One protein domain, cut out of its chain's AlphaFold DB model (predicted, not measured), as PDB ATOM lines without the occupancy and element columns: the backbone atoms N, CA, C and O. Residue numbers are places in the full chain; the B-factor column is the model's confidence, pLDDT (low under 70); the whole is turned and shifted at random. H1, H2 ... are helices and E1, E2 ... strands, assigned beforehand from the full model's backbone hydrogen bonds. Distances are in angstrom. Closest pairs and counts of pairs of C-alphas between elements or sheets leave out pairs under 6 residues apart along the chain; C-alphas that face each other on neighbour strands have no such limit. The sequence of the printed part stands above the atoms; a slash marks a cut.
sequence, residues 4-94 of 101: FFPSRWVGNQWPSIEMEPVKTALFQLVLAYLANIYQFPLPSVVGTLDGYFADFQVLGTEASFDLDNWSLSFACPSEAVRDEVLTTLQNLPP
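AT A GLANCE: This is residues 4 to 94 of the 101 residues of an uncharacterized protein of Hymenobacter sp. 92R-1 (UniProt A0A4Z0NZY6). A strongly twisted sheet of five strands forms a wall with two helices over one face, H1 towards the E4 and E3 part and H2 towards the E1 and E2 part; the other face has no named helix. After H1, a long stretch, residues 38 to 51, runs back to the E3 edge of the sheet. The printed part has 91 residues, with five named strands and two named helices in the order E1 E2 H1 E3 E4 E5 H2. The sheet's order is E1 E2 E5 E4 E3, all antiparallel, and the class is mixed, helices and strands. The whole is compact, with a radius of gyration of the C-alphas of 11.9 A and spans of 30 by 26 by 26 A.

IN THESE COORDINATES: In the sheet, E1 is residues 4 to 8, 13.0 A from first to last C-alpha, beginning at C-alpha 4 (13.040, 3.335, -17.331). E2 is residues 15 to 20, 17.0 A; E5 is residues 72 to 75, 10.2 A; E4 is residues 61 to 67, 19.9 A; E3 is residues 52 to 58, 18.5 A. H1 is residues 24 to 37, 19.9 A, beginning at C-alpha 24 (2.461, -6.554, -12.136). H2 is residues 79 to 90, 16.2 A, ending at C-alpha 90 (11.059, 9.729, -16.471).

HOW THE PARTS SIT: E4 and E5 are a hairpin, with N 64 and O 75 2.9 A apart. E3 and E4 are a hairpin, with N 54 and O 65 2.9 A apart. E2 is antiparallel to E5, with N 17 and O 74 2.8 A apart. E1 and E2 are a hairpin, with N 7 and O 16 2.9 A apart. These four N and O pairs are within hydrogen-bond range. E1 and E3 are the edge strands and are apart. H1 is on the sheet at a height of 8.8 A, over E5 and E4, and runs along the strands, at 4 degrees to E4 on the local plane; the closest C-alphas of H1 and E4 are those of Phe 27 and Leu 67, 6.9 A apart. H2 is on the sheet at a height of 6.5 A, over E5, and only just runs along the strands, at 29 degrees to E5 on the local plane. The closest C-alphas of H2 and E2 are those of Pro 15 and Glu 79, 5.5 A apart. H1 and H2 are near each other, with 7 pairs of C-alphas within 10 A. In H1 and H2 every O i to N i+4 pair is within hydrogen-bond range.

THE WHOLE: The two C-alphas farthest apart are those of Leu 49 and Pro 93, 32.7 A. The printed part has no cut. The link from H1 to E3 is long, with 14 residues; within it residues 46 to 47 pair antiparallel with residues 52 to 53 of E3. The mean pLDDT of the printed part is 96.7, and no printed residue is under 70.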
ATOM      1  N   PHE A   4      13.465   3.433 -15.936       97.44
ATOM      2  CA  PHE A   4      13.040   3.335 -17.331       97.44
ATOM      3  C   PHE A   4      14.243   3.585 -18.232       97.44
ATOM      4  O   PHE A   4      14.925   4.603 -18.064       97.44
ATOM      5  N   PHE A   5      14.500   2.697 -19.187       97.00
ATOM      6  CA  PHE A   5      15.626   2.847 -20.106       97.00
ATOM      7  C   PHE A   5      15.279   2.392 -21.527       97.00
ATOM      8  O   PHE A   5      14.482   1.472 -21.713       97.00
ATOM      9  N   PRO A   6      15.849   3.050 -22.551       97.50
ATOM     10  CA  PRO A   6      15.599   2.695 -23.939       97.50
ATOM     11  C   PRO A   6      16.247   1.348 -24.287       97.50
ATOM     12  O   PRO A   6      17.375   1.068 -23.881       97.50
ATOM     13  N   SER A   7      15.560   0.543 -25.094       97.69
ATOM     14  CA  SER A   7      16.037  -0.744 -25.610       97.69
ATOM     15  C   SER A   7      15.411  -1.037 -26.985       97.69
ATOM     16  O   SER A   7      14.876  -0.133 -27.644       97.69
ATOM     17  N   ARG A   8      15.527  -2.285 -27.443       97.44
ATOM     18  CA  ARG A   8      14.822  -2.846 -28.599       97.44
ATOM     19  C   ARG A   8      14.404  -4.282 -28.314       97.44
ATOM     20  O   ARG A   8      15.182  -5.059 -27.763       97.44
ATOM     21  N   TRP A   9      13.217  -4.658 -28.774       95.00
ATOM     22  CA  TRP A   9      12.771  -6.047 -28.721       95.00
ATOM     23  C   TRP A   9      13.599  -6.953 -29.634       95.00
ATOM     24  O   TRP A   9      13.858  -6.629 -30.791       95.00
ATOM     25  N   VAL A  10      13.969  -8.135 -29.137       88.69
ATOM     26  CA  VAL A  10      14.850  -9.077 -29.853       88.69
ATOM     27  C   VAL A  10      14.224  -9.578 -31.164       88.69
ATOM     28  O   VAL A  10      14.936  -9.753 -32.150       88.69
ATOM     29  N   GLY A  11      12.901  -9.768 -31.206       89.12
ATOM     30  CA  GLY A  11      12.194 -10.315 -32.369       89.12
ATOM     31  C   GLY A  11      12.023  -9.320 -33.519       89.12
ATOM     32  O   GLY A  11      12.662  -9.439 -34.561       89.12
ATOM     33  N   ASN A  12      11.136  -8.340 -33.343       91.19
ATOM     34  CA  ASN A  12      10.761  -7.379 -34.389       91.19
ATOM     35  C   ASN A  12      11.624  -6.103 -34.403       91.19
ATOM     36  O   ASN A  12      11.411  -5.241 -35.255       91.19
ATOM     37  N   GLN A  13      12.589  -5.973 -33.482       96.25
ATOM     38  CA  GLN A  13      13.487  -4.816 -33.356       96.25
ATOM     39  C   GLN A  13      12.774  -3.481 -33.098       96.25
ATOM     40  O   GLN A  13      13.373  -2.412 -33.288       96.25
ATOM     41  N   TRP A  14      11.519  -3.527 -32.640       97.38
ATOM     42  CA  TRP A  14      10.780  -2.330 -32.265       97.38
ATOM     43  C   TRP A  14      11.519  -1.580 -31.154       97.38
ATOM     44  O   TRP A  14      11.954  -2.212 -30.183       97.38
ATOM     45  N   PRO A  15      11.686  -0.251 -31.290       98.50
ATOM     46  CA  PRO A  15      12.081   0.606 -30.184       98.50
ATOM     47  C   PRO A  15      11.247   0.300 -28.941       98.50
ATOM     48  O   PRO A  15      10.014   0.327 -28.990       98.50
ATOM     49  N   SER A  16      11.925   0.028 -27.829       98.44
ATOM     50  CA  SER A  16      11.270  -0.292 -26.566       98.44
ATOM     51  C   SER A  16      11.781   0.560 -25.407       98.44
ATOM     52  O   SER A  16      12.800   1.260 -25.507       98.44
ATOM     53  N   ILE A  17      11.019   0.522 -24.320       98.62
ATOM     54  CA  ILE A  17      11.362   1.011 -22.990       98.62
ATOM     55  C   ILE A  17      11.295  -0.194 -22.067       98.62
ATOM     56  O   ILE A  17      10.216  -0.756 -21.892       98.62
ATOM     57  N   GLU A  18      12.419  -0.555 -21.466       98.25
ATOM     58  CA  GLU A  18      12.463  -1.537 -20.384       98.25
ATOM     59  C   GLU A  18      12.229  -0.840 -19.046       98.25
ATOM     60  O   GLU A  18      12.612   0.325 -18.855       98.25
ATOM     61  N   MET A  19      11.597  -1.559 -18.123       97.81
ATOM     62  CA  MET A  19      11.192  -1.033 -16.829       97.81
ATOM     63  C   MET A  19      11.595  -1.979 -15.705       97.81
ATOM     64  O   MET A  19      11.346  -3.180 -15.761       97.81
ATOM     65  N   GLU A  20      12.150  -1.412 -14.640       96.56
ATOM     66  CA  GLU A  20      12.531  -2.151 -13.439       96.56
ATOM     67  C   GLU A  20      11.892  -1.503 -12.205       96.56
ATOM     68  O   GLU A  20      11.878  -0.273 -12.113       96.56
ATOM     69  N   PRO A  21      11.384  -2.272 -11.224       96.00
ATOM     70  CA  PRO A  21      11.373  -3.732 -11.178       96.00
ATOM     71  C   PRO A  21      10.271  -4.353 -12.053       96.00
ATOM     72  O   PRO A  21       9.179  -3.793 -12.168       96.00
ATOM     73  N   VAL A  22      10.515  -5.562 -12.557       95.94
ATOM     74  CA  VAL A  22       9.510  -6.401 -13.236       95.94
ATOM     75  C   VAL A  22       8.402  -6.804 -12.249       95.94
ATOM     76  O   VAL A  22       8.527  -7.757 -11.479       95.94
ATOM     77  N   LYS A  23       7.321  -6.015 -12.195       95.56
ATOM     78  CA  LYS A  23       6.192  -6.198 -11.266       95.56
ATOM     79  C   LYS A  23       4.854  -5.915 -11.948       95.56
ATOM     80  O   LYS A  23       4.674  -4.871 -12.571       95.56
ATOM     81  N   THR A  24       3.850  -6.750 -11.673       95.25
ATOM     82  CA  THR A  24       2.461  -6.554 -12.136       95.25
ATOM     83  C   THR A  24       1.869  -5.207 -11.719       95.25
ATOM     84  O   THR A  24       1.166  -4.573 -12.499       95.25
ATOM     85  N   ALA A  25       2.178  -4.736 -10.505       95.31
ATOM     86  CA  ALA A  25       1.718  -3.429 -10.036       95.31
ATOM     87  C   ALA A  25       2.274  -2.278 -10.893       95.31
ATOM     88  O   ALA A  25       1.554  -1.321 -11.165       95.31
ATOM     89  N   LEU A  26       3.529  -2.387 -11.353       96.38
ATOM     90  CA  LEU A  26       4.133  -1.392 -12.239       96.38
ATOM     91  C   LEU A  26       3.491  -1.434 -13.629       96.38
ATOM     92  O   LEU A  26       3.128  -0.383 -14.149       96.38
ATOM     93  N   PHE A  27       3.272  -2.633 -14.178       97.38
ATOM     94  CA  PHE A  27       2.549  -2.825 -15.439       97.38
ATOM     95  C   PHE A  27       1.166  -2.153 -15.406       97.38
ATOM     96  O   PHE A  27       0.847  -1.317 -16.246       97.38
ATOM     97  N   GLN A  28       0.348  -2.447 -14.395       96.38
ATOM     98  CA  GLN A  28      -1.006  -1.890 -14.304       96.38
ATOM     99  C   GLN A  28      -0.997  -0.366 -14.149       96.38
ATOM    100  O   GLN A  28      -1.777   0.330 -14.801       96.38
ATOM    101  N   LEU A  29      -0.101   0.151 -13.304       96.56
ATOM    102  CA  LEU A  29       0.016   1.580 -13.041       96.56
ATOM    103  C   LEU A  29       0.456   2.350 -14.291       96.56
ATOM    104  O   LEU A  29      -0.168   3.351 -14.642       96.56
ATOM    105  N   VAL A  30       1.503   1.876 -14.974       97.62
ATOM    106  CA  VAL A  30       2.015   2.509 -16.194       97.62
ATOM    107  C   VAL A  30       0.968   2.450 -17.300       97.62
ATOM    108  O   VAL A  30       0.701   3.476 -17.918       97.62
ATOM    109  N   LEU A  31       0.307   1.309 -17.512       98.19
ATOM    110  CA  LEU A  31      -0.712   1.181 -18.555       98.19
ATOM    111  C   LEU A  31      -1.880   2.154 -18.345       98.19
ATOM    112  O   LEU A  31      -2.287   2.850 -19.277       98.19
ATOM    113  N   ALA A  32      -2.392   2.239 -17.114       97.81
ATOM    114  CA  ALA A  32      -3.470   3.160 -16.767       97.81
ATOM    115  C   ALA A  32      -3.045   4.627 -16.911       97.81
ATOM    116  O   ALA A  32      -3.809   5.454 -17.413       97.81
ATOM    117  N   TYR A  33      -1.815   4.947 -16.506       97.75
ATOM    118  CA  TYR A  33      -1.260   6.285 -16.658       97.75
ATOM    119  C   TYR A  33      -1.117   6.684 -18.127       97.75
ATOM    120  O   TYR A  33      -1.567   7.766 -18.498       97.75
ATOM    121  N   LEU A  34      -0.550   5.810 -18.965       98.25
ATOM    122  CA  LEU A  34      -0.383   6.058 -20.396       98.25
ATOM    123  C   LEU A  34      -1.738   6.260 -21.082       98.25
ATOM    124  O   LEU A  34      -1.898   7.229 -21.823       98.25
ATOM    125  N   ALA A  35      -2.729   5.415 -20.775       98.19
ATOM    126  CA  ALA A  35      -4.089   5.559 -21.295       98.19
ATOM    127  C   ALA A  35      -4.694   6.923 -20.935       98.19
ATOM    128  O   ALA A  35      -5.270   7.604 -21.783       98.19
ATOM    129  N   ASN A  36      -4.500   7.360 -19.688       98.00
ATOM    130  CA  ASN A  36      -4.989   8.647 -19.223       98.00
ATOM    131  C   ASN A  36      -4.236   9.833 -19.849       98.00
ATOM    132  O   ASN A  36      -4.870  10.775 -20.308       98.00
ATOM    133  N   ILE A  37      -2.903   9.832 -19.888       98.06
ATOM    134  CA  ILE A  37      -2.146  11.001 -20.370       98.06
ATOM    135  C   ILE A  37      -2.242  11.169 -21.892       98.06
ATOM    136  O   ILE A  37      -2.369  12.291 -22.373       98.06
ATOM    137  N   TYR A  38      -2.276  10.063 -22.641       97.81
ATOM    138  CA  TYR A  38      -2.391  10.070 -24.103       97.81
ATOM    139  C   TYR A  38      -3.834   9.928 -24.609       97.81
ATOM    140  O   TYR A  38      -4.050   9.883 -25.819       97.81
ATOM    141  N   GLN A  39      -4.817   9.893 -23.701       97.38
ATOM    142  CA  GLN A  39      -6.251   9.899 -24.010       97.38
ATOM    143  C   GLN A  39      -6.684   8.768 -24.961       97.38
ATOM    144  O   GLN A  39      -7.493   8.979 -25.867       97.38
ATOM    145  N   PHE A  40      -6.170   7.554 -24.744       96.50
ATOM    146  CA  PHE A  40      -6.648   6.347 -25.425       96.50
ATOM    147  C   PHE A  40      -7.484   5.470 -24.476       96.50
ATOM    148  O   PHE A  40      -7.279   5.508 -23.260       96.50
ATOM    149  N   PRO A  41      -8.450   4.680 -24.988       96.56
ATOM    150  CA  PRO A  41      -9.221   3.762 -24.153       96.56
ATOM    151  C   PRO A  41      -8.301   2.768 -23.447       96.56
ATOM    152  O   PRO A  41      -7.441   2.181 -24.099       96.56
ATOM    153  N   LEU A  42      -8.505   2.540 -22.144       96.88
ATOM    154  CA  LEU A  42      -7.732   1.539 -21.404       96.88
ATOM    155  C   LEU A  42      -7.837   0.180 -22.124       96.88
ATOM    156  O   LEU A  42      -8.952  -0.337 -22.265       96.88
ATOM    157  N   PRO A  43      -6.720  -0.387 -22.611       97.06
ATOM    158  CA  PRO A  43      -6.773  -1.580 -23.436       97.06
ATOM    159  C   PRO A  43      -7.111  -2.816 -22.611       97.06
ATOM    160  O   PRO A  43      -6.915  -2.872 -21.395       97.06
ATOM    161  N   SER A  44      -7.622  -3.831 -23.305       96.69
ATOM    162  CA  SER A  44      -7.848  -5.138 -22.695       96.69
ATOM    163  C   SER A  44      -6.509  -5.793 -22.378       96.69
ATOM    164  O   SER A  44      -5.644  -5.893 -23.244       96.69
ATOM    165  N   VAL A  45      -6.360  -6.256 -21.139       97.88
ATOM    166  CA  VAL A  45      -5.177  -6.999 -20.701       97.88
ATOM    167  C   VAL A  45      -5.410  -8.486 -20.944       97.88
ATOM    168  O   VAL A  45      -6.387  -9.058 -20.456       97.88
ATOM    169  N   VAL A  46      -4.504  -9.110 -21.687       97.31
ATOM    170  CA  VAL A  46      -4.483 -10.548 -21.958       97.31
ATOM    171  C   VAL A  46      -3.485 -11.203 -21.008       97.31
ATOM    172  O   VAL A  46      -2.334 -10.790 -20.933       97.31
ATOM    173  N   GLY A  47      -3.921 -12.222 -20.268       96.12
ATOM    174  CA  GLY A  47      -3.018 -13.048 -19.465       96.12
ATOM    175  C   GLY A  47      -2.284 -14.064 -20.337       96.12
ATOM    176  O   GLY A  47      -2.902 -14.717 -21.180       96.12
ATOM    177  N   THR A  48      -0.983 -14.212 -20.121       92.19
ATOM    178  CA  THR A  48      -0.139 -15.240 -20.744       92.19
ATOM    179  C   THR A  48       0.280 -16.273 -19.691       92.19
ATOM    180  O   THR A  48      -0.140 -16.199 -18.536       92.19
ATOM    181  N   LEU A  49       1.074 -17.280 -20.076       91.50
ATOM    182  CA  LEU A  49       1.581 -18.280 -19.122       91.50
ATOM    183  C   LEU A  49       2.450 -17.650 -18.026       91.50
ATOM    184  O   LEU A  49       2.401 -18.100 -16.885       91.50
ATOM    185  N   ASP A  50       3.198 -16.607 -18.383       91.50
ATOM    186  CA  ASP A  50       4.250 -16.023 -17.551       91.50
ATOM    187  C   ASP A  50       4.020 -14.537 -17.238       91.50
ATOM    188  O   ASP A  50       4.880 -13.898 -16.640       91.50
ATOM    189  N   GLY A  51       2.861 -13.972 -17.599       95.56
ATOM    190  CA  GLY A  51       2.534 -12.588 -17.266       95.56
ATOM    191  C   GLY A  51       1.331 -12.019 -18.012       95.56
ATOM    192  O   GLY A  51       0.266 -12.641 -18.064       95.56
ATOM    193  N   TYR A  52       1.471 -10.797 -18.520       97.69
ATOM    194  CA  TYR A  52       0.378 -10.020 -19.100       97.69
ATOM    195  C   TYR A  52       0.832  -9.247 -20.325       97.69
ATOM    196  O   TYR A  52       1.965  -8.795 -20.405       97.69
ATOM    197  N   PHE A  53      -0.103  -9.017 -21.231       96.88
ATOM    198  CA  PHE A  53       0.142  -8.281 -22.454       96.88
ATOM    199  C   PHE A  53      -1.048  -7.381 -22.788       96.88
ATOM    200  O   PHE A  53      -2.200  -7.735 -22.518       96.88
ATOM    201  N   ALA A  54      -0.788  -6.216 -23.375       98.38
ATOM    202  CA  ALA A  54      -1.815  -5.313 -23.877       98.38
ATOM    203  C   ALA A  54      -1.357  -4.615 -25.162       98.38
ATOM    204  O   ALA A  54      -0.312  -3.968 -25.176       98.38
ATOM    205  N   ASP A  55      -2.196  -4.677 -26.196       98.00
ATOM    206  CA  ASP A  55      -2.037  -3.914 -27.437       98.00
ATOM    207  C   ASP A  55      -2.947  -2.687 -27.449       98.00
ATOM    208  O   ASP A  55      -4.110  -2.742 -27.036       98.00
ATOM    209  N   PHE A  56      -2.427  -1.567 -27.947       98.12
ATOM    210  CA  PHE A  56      -3.152  -0.303 -28.054       98.12
ATOM    211  C   PHE A  56      -2.552   0.613 -29.123       98.12
ATOM    212  O   PHE A  56      -1.562   0.293 -29.775       98.12
ATOM    213  N   GLN A  57      -3.177   1.774 -29.322       97.81
ATOM    214  CA  GLN A  57      -2.607   2.856 -30.117       97.81
ATOM    215  C   GLN A  57      -2.287   4.043 -29.219       97.81
ATOM    216  O   GLN A  57      -3.139   4.507 -28.464       97.81
ATOM    217  N   VAL A  58      -1.071   4.559 -29.343       97.31
ATOM    218  CA  VAL A  58      -0.599   5.758 -28.652       97.31
ATOM    219  C   VAL A  58      -0.014   6.704 -29.689       97.31
ATOM    220  O   VAL A  58       0.780   6.297 -30.535       97.31
ATOM    221  N   LEU A  59      -0.471   7.959 -29.687       96.62
ATOM    222  CA  LEU A  59      -0.048   8.973 -30.664       96.62
ATOM    223  C   LEU A  59      -0.193   8.503 -32.131       96.62
ATOM    224  O   LEU A  59       0.656   8.769 -32.979       96.62
ATOM    225  N   GLY A  60      -1.259   7.751 -32.428       96.19
ATOM    226  CA  GLY A  60      -1.523   7.197 -33.764       96.19
ATOM    227  C   GLY A  60      -0.594   6.053 -34.189       96.19
ATOM    228  O   GLY A  60      -0.639   5.640 -35.344       96.19
ATOM    229  N   THR A  61       0.237   5.541 -33.279       97.25
ATOM    230  CA  THR A  61       1.163   4.429 -33.518       97.25
ATOM    231  C   THR A  61       0.719   3.205 -32.721       97.25
ATOM    232  O   THR A  61       0.337   3.329 -31.558       97.25
ATOM    233  N   GLU A  62       0.756   2.027 -33.343       97.56
ATOM    234  CA  GLU A  62       0.539   0.761 -32.637       97.56
ATOM    235  C   GLU A  62       1.613   0.548 -31.570       97.56
ATOM    236  O   GLU A  62       2.791   0.824 -31.786       97.56
ATOM    237  N   ALA A  63       1.204   0.087 -30.402       98.19
ATOM    238  CA  ALA A  63       2.111  -0.193 -29.315       98.19
ATOM    239  C   ALA A  63       1.648  -1.414 -28.543       98.19
ATOM    240  O   ALA A  63       0.454  -1.707 -28.450       98.19
ATOM    241  N   SER A  64       2.627  -2.070 -27.951       98.00
ATOM    242  CA  SER A  64       2.440  -3.244 -27.129       98.00
ATOM    243  C   SER A  64       3.114  -3.004 -25.787       98.00
ATOM    244  O   SER A  64       4.210  -2.441 -25.717       98.00
ATOM    245  N   PHE A  65       2.456  -3.421 -24.715       98.25
ATOM    246  CA  PHE A  65       3.024  -3.422 -23.378       98.25
ATOM    247  C   PHE A  65       2.990  -4.841 -22.840       98.25
ATOM    248  O   PHE A  65       1.922  -5.448 -22.762       98.25
ATOM    249  N   ASP A  66       4.163  -5.363 -22.513       97.56
ATOM    250  CA  ASP A  66       4.379  -6.760 -22.167       97.56
ATOM    251  C   ASP A  66       5.028  -6.873 -20.786       97.56
ATOM    252  O   ASP A  66       5.908  -6.087 -20.427       97.56
ATOM    253  N   LEU A  67       4.549  -7.836 -20.011       97.94
ATOM    254  CA  LEU A  67       5.128  -8.295 -18.764       97.94
ATOM    255  C   LEU A  67       5.279  -9.809 -18.855       97.94
ATOM    256  O   LEU A  67       4.281 -10.511 -19.027       97.94
ATOM    257  N   ASP A  68       6.481 -10.301 -18.592       95.38
ATOM    258  CA  ASP A  68       6.736 -11.705 -18.306       95.38
ATOM    259  C   ASP A  68       7.542 -11.866 -17.001       95.38
ATOM    260  O   ASP A  68       7.693 -10.931 -16.209       95.38
ATOM    261  N   ASN A  69       8.051 -13.072 -16.743       93.44
ATOM    262  CA  ASN A  69       8.855 -13.357 -15.551       93.44
ATOM    263  C   ASN A  69      10.207 -12.613 -15.519       93.44
ATOM    264  O   ASN A  69      10.860 -12.598 -14.473       93.44
ATOM    265  N   TRP A  70      10.655 -12.047 -16.641       93.94
ATOM    266  CA  TRP A  70      12.010 -11.522 -16.827       93.94
ATOM    267  C   TRP A  70      12.056 -10.057 -17.241       93.94
ATOM    268  O   TRP A  70      13.089  -9.417 -17.064       93.94
ATOM    269  N   SER A  71      10.976  -9.535 -17.806       96.00
ATOM    270  CA  SER A  71      10.937  -8.243 -18.463       96.00
ATOM    271  C   SER A  71       9.582  -7.571 -18.294       96.00
ATOM    272  O   SER A  71       8.532  -8.207 -18.197       96.00
ATOM    273  N   LEU A  72       9.626  -6.245 -18.244       98.00
ATOM    274  CA  LEU A  72       8.468  -5.373 -18.336       98.00
ATOM    275  C   LEU A  72       8.819  -4.303 -19.353       98.00
ATOM    276  O   LEU A  72       9.693  -3.473 -19.096       98.00
ATOM    277  N   SER A  73       8.154  -4.321 -20.503       97.88
ATOM    278  CA  SER A  73       8.569  -3.485 -21.619       97.88
ATOM    279  C   SER A  73       7.413  -2.946 -22.444       97.88
ATOM    280  O   SER A  73       6.466  -3.650 -22.785       97.88
ATOM    281  N   PHE A  74       7.509  -1.660 -22.777       98.44
ATOM    282  CA  PHE A  74       6.664  -0.992 -23.766       98.44
ATOM    283  C   PHE A  74       7.412  -0.953 -25.093       98.44
ATOM    284  O   PHE A  74       8.573  -0.549 -25.103       98.44
ATOM    285  N   ALA A  75       6.771  -1.295 -26.207       98.38
ATOM    286  CA  ALA A  75       7.372  -1.195 -27.531       98.38
ATOM    287  C   ALA A  75       6.400  -0.650 -28.575       98.38
ATOM    288  O   ALA A  75       5.197  -0.894 -28.526       98.38
ATOM    289  N   CYS A  76       6.948   0.074 -29.547       98.06
ATOM    290  CA  CYS A  76       6.217   0.574 -30.709       98.06
ATOM    291  C   CYS A  76       7.191   0.743 -31.891       98.06
ATOM    292  O   CYS A  76       8.391   0.913 -31.667       98.06
ATOM    293  N   PRO A  77       6.730   0.727 -33.153       97.94
ATOM    294  CA  PRO A  77       7.607   0.845 -34.318       97.94
ATOM    295  C   PRO A  77       8.234   2.241 -34.485       97.94
ATOM    296  O   PRO A  77       9.204   2.385 -35.229       97.94
ATOM    297  N   SER A  78       7.708   3.274 -33.816       98.19
ATOM    298  CA  SER A  78       8.189   4.655 -33.934       98.19
ATOM    299  C   SER A  78       9.136   5.033 -32.794       98.19
ATOM    300  O   SER A  78       8.734   5.142 -31.639       98.19
ATOM    301  N   GLU A  79      10.399   5.310 -33.124       98.12
ATOM    302  CA  GLU A  79      11.408   5.719 -32.137       98.12
ATOM    303  C   GLU A  79      11.078   7.073 -31.492       98.12
ATOM    304  O   GLU A  79      11.270   7.240 -30.291       98.12
ATOM    305  N   ALA A  80      10.471   7.995 -32.247       98.25
ATOM    306  CA  ALA A  80      10.007   9.275 -31.713       98.25
ATOM    307  C   ALA A  80       8.897   9.100 -30.660       98.25
ATOM    308  O   ALA A  80       8.923   9.763 -29.627       98.25
ATOM    309  N   VAL A  81       7.956   8.173 -30.887       98.44
ATOM    310  CA  VAL A  81       6.890   7.866 -29.915       98.44
ATOM    311  C   VAL A  81       7.474   7.190 -28.677       98.44
ATOM    312  O   VAL A  81       7.118   7.558 -27.560       98.44
ATOM    313  N   ARG A  82       8.422   6.260 -28.850       98.31
ATOM    314  CA  ARG A  82       9.169   5.656 -27.736       98.31
ATOM    315  C   ARG A  82       9.855   6.729 -26.891       98.31
ATOM    316  O   ARG A  82       9.697   6.718 -25.674       98.31
ATOM    317  N   ASP A  83      10.600   7.643 -27.507       98.56
ATOM    318  CA  ASP A  83      11.346   8.695 -26.802       98.56
ATOM    319  C   ASP A  83      10.417   9.666 -26.050       98.56
ATOM    320  O   ASP A  83      10.721  10.075 -24.924       98.56
ATOM    321  N   GLU A  84       9.259   9.995 -26.629       98.56
ATOM    322  CA  GLU A  84       8.241  10.824 -25.978       98.56
ATOM    323  C   GLU A  84       7.630  10.126 -24.754       98.56
ATOM    324  O   GLU A  84       7.537  10.725 -23.675       98.56
ATOM    325  N   VAL A  85       7.266   8.847 -24.886       98.50
ATOM    326  CA  VAL A  85       6.749   8.036 -23.774       98.50
ATOM    327  C   VAL A  85       7.810   7.881 -22.684       98.50
ATOM    328  O   VAL A  85       7.508   8.054 -21.504       98.50
ATOM    329  N   LEU A  86       9.068   7.631 -23.054       98.56
ATOM    330  CA  LEU A  86      10.179   7.514 -22.110       98.56
ATOM    331  C   LEU A  86      10.372   8.801 -21.308       98.56
ATOM    332  O   LEU A  86      10.431   8.759 -20.080       98.56
ATOM    333  N   THR A  87      10.417   9.941 -21.996       98.31
ATOM    334  CA  THR A  87      10.540  11.260 -21.365       98.31
ATOM    335  C   THR A  87       9.372  11.517 -20.413       98.31
ATOM    336  O   THR A  87       9.565  11.983 -19.290       98.31
ATOM    337  N   THR A  88       8.157  11.165 -20.830       98.00
ATOM    338  CA  THR A  88       6.948  11.280 -20.010       98.00
ATOM    339  C   THR A  88       7.046  10.442 -18.731       98.00
ATOM    340  O   THR A  88       6.738  10.946 -17.653       98.00
ATOM    341  N   LEU A  89       7.516   9.195 -18.822       97.56
ATOM    342  CA  LEU A  89       7.680   8.304 -17.668       97.56
ATOM    343  C   LEU A  89       8.806   8.755 -16.726       97.56
ATOM    344  O   LEU A  89       8.652   8.681 -15.510       97.56
ATOM    345  N   GLN A  90       9.918   9.256 -17.265       96.38
ATOM    346  CA  GLN A  90      11.059   9.729 -16.471       96.38
ATOM    347  C   GLN A  90      10.788  11.052 -15.740       96.38
ATOM    348  O   GLN A  90      11.424  11.322 -14.723       96.38
ATOM    349  N   ASN A  91       9.838  11.856 -16.223       96.44
ATOM    350  CA  ASN A  91       9.424  13.105 -15.579       96.44
ATOM    351  C   ASN A  91       8.364  12.914 -14.481       96.44
ATOM    352  O   ASN A  91       7.981  13.891 -13.832       96.44
ATOM    353  N   LEU A  92       7.878  11.688 -14.263       94.94
ATOM    354  CA  LEU A  92       6.949  11.405 -13.173       94.94
ATOM    355  C   LEU A  92       7.622  11.611 -11.811       94.94
ATOM    356  O   LEU A  92       8.784  11.233 -11.623       94.94
ATOM    357  N   PRO A  93       6.906  12.188 -10.832       92.81
ATOM    358  CA  PRO A  93       7.481  12.408  -9.519       92.81
ATOM    359  C   PRO A  93       7.687  11.054  -8.801       92.81
ATOM    360  O   PRO A  93       6.917  10.116  -9.016       92.81
ATOM    361  N   PRO A  94       8.726  10.898  -7.954       86.06
ATOM    362  CA  PRO A  94       9.056   9.600  -7.354       86.06
ATOM    363  C   PRO A  94       7.948   8.978  -6.490       86.06
ATOM    364  O   PRO A  94       7.890   7.756  -6.348       86.06
TER     365      PRO A  94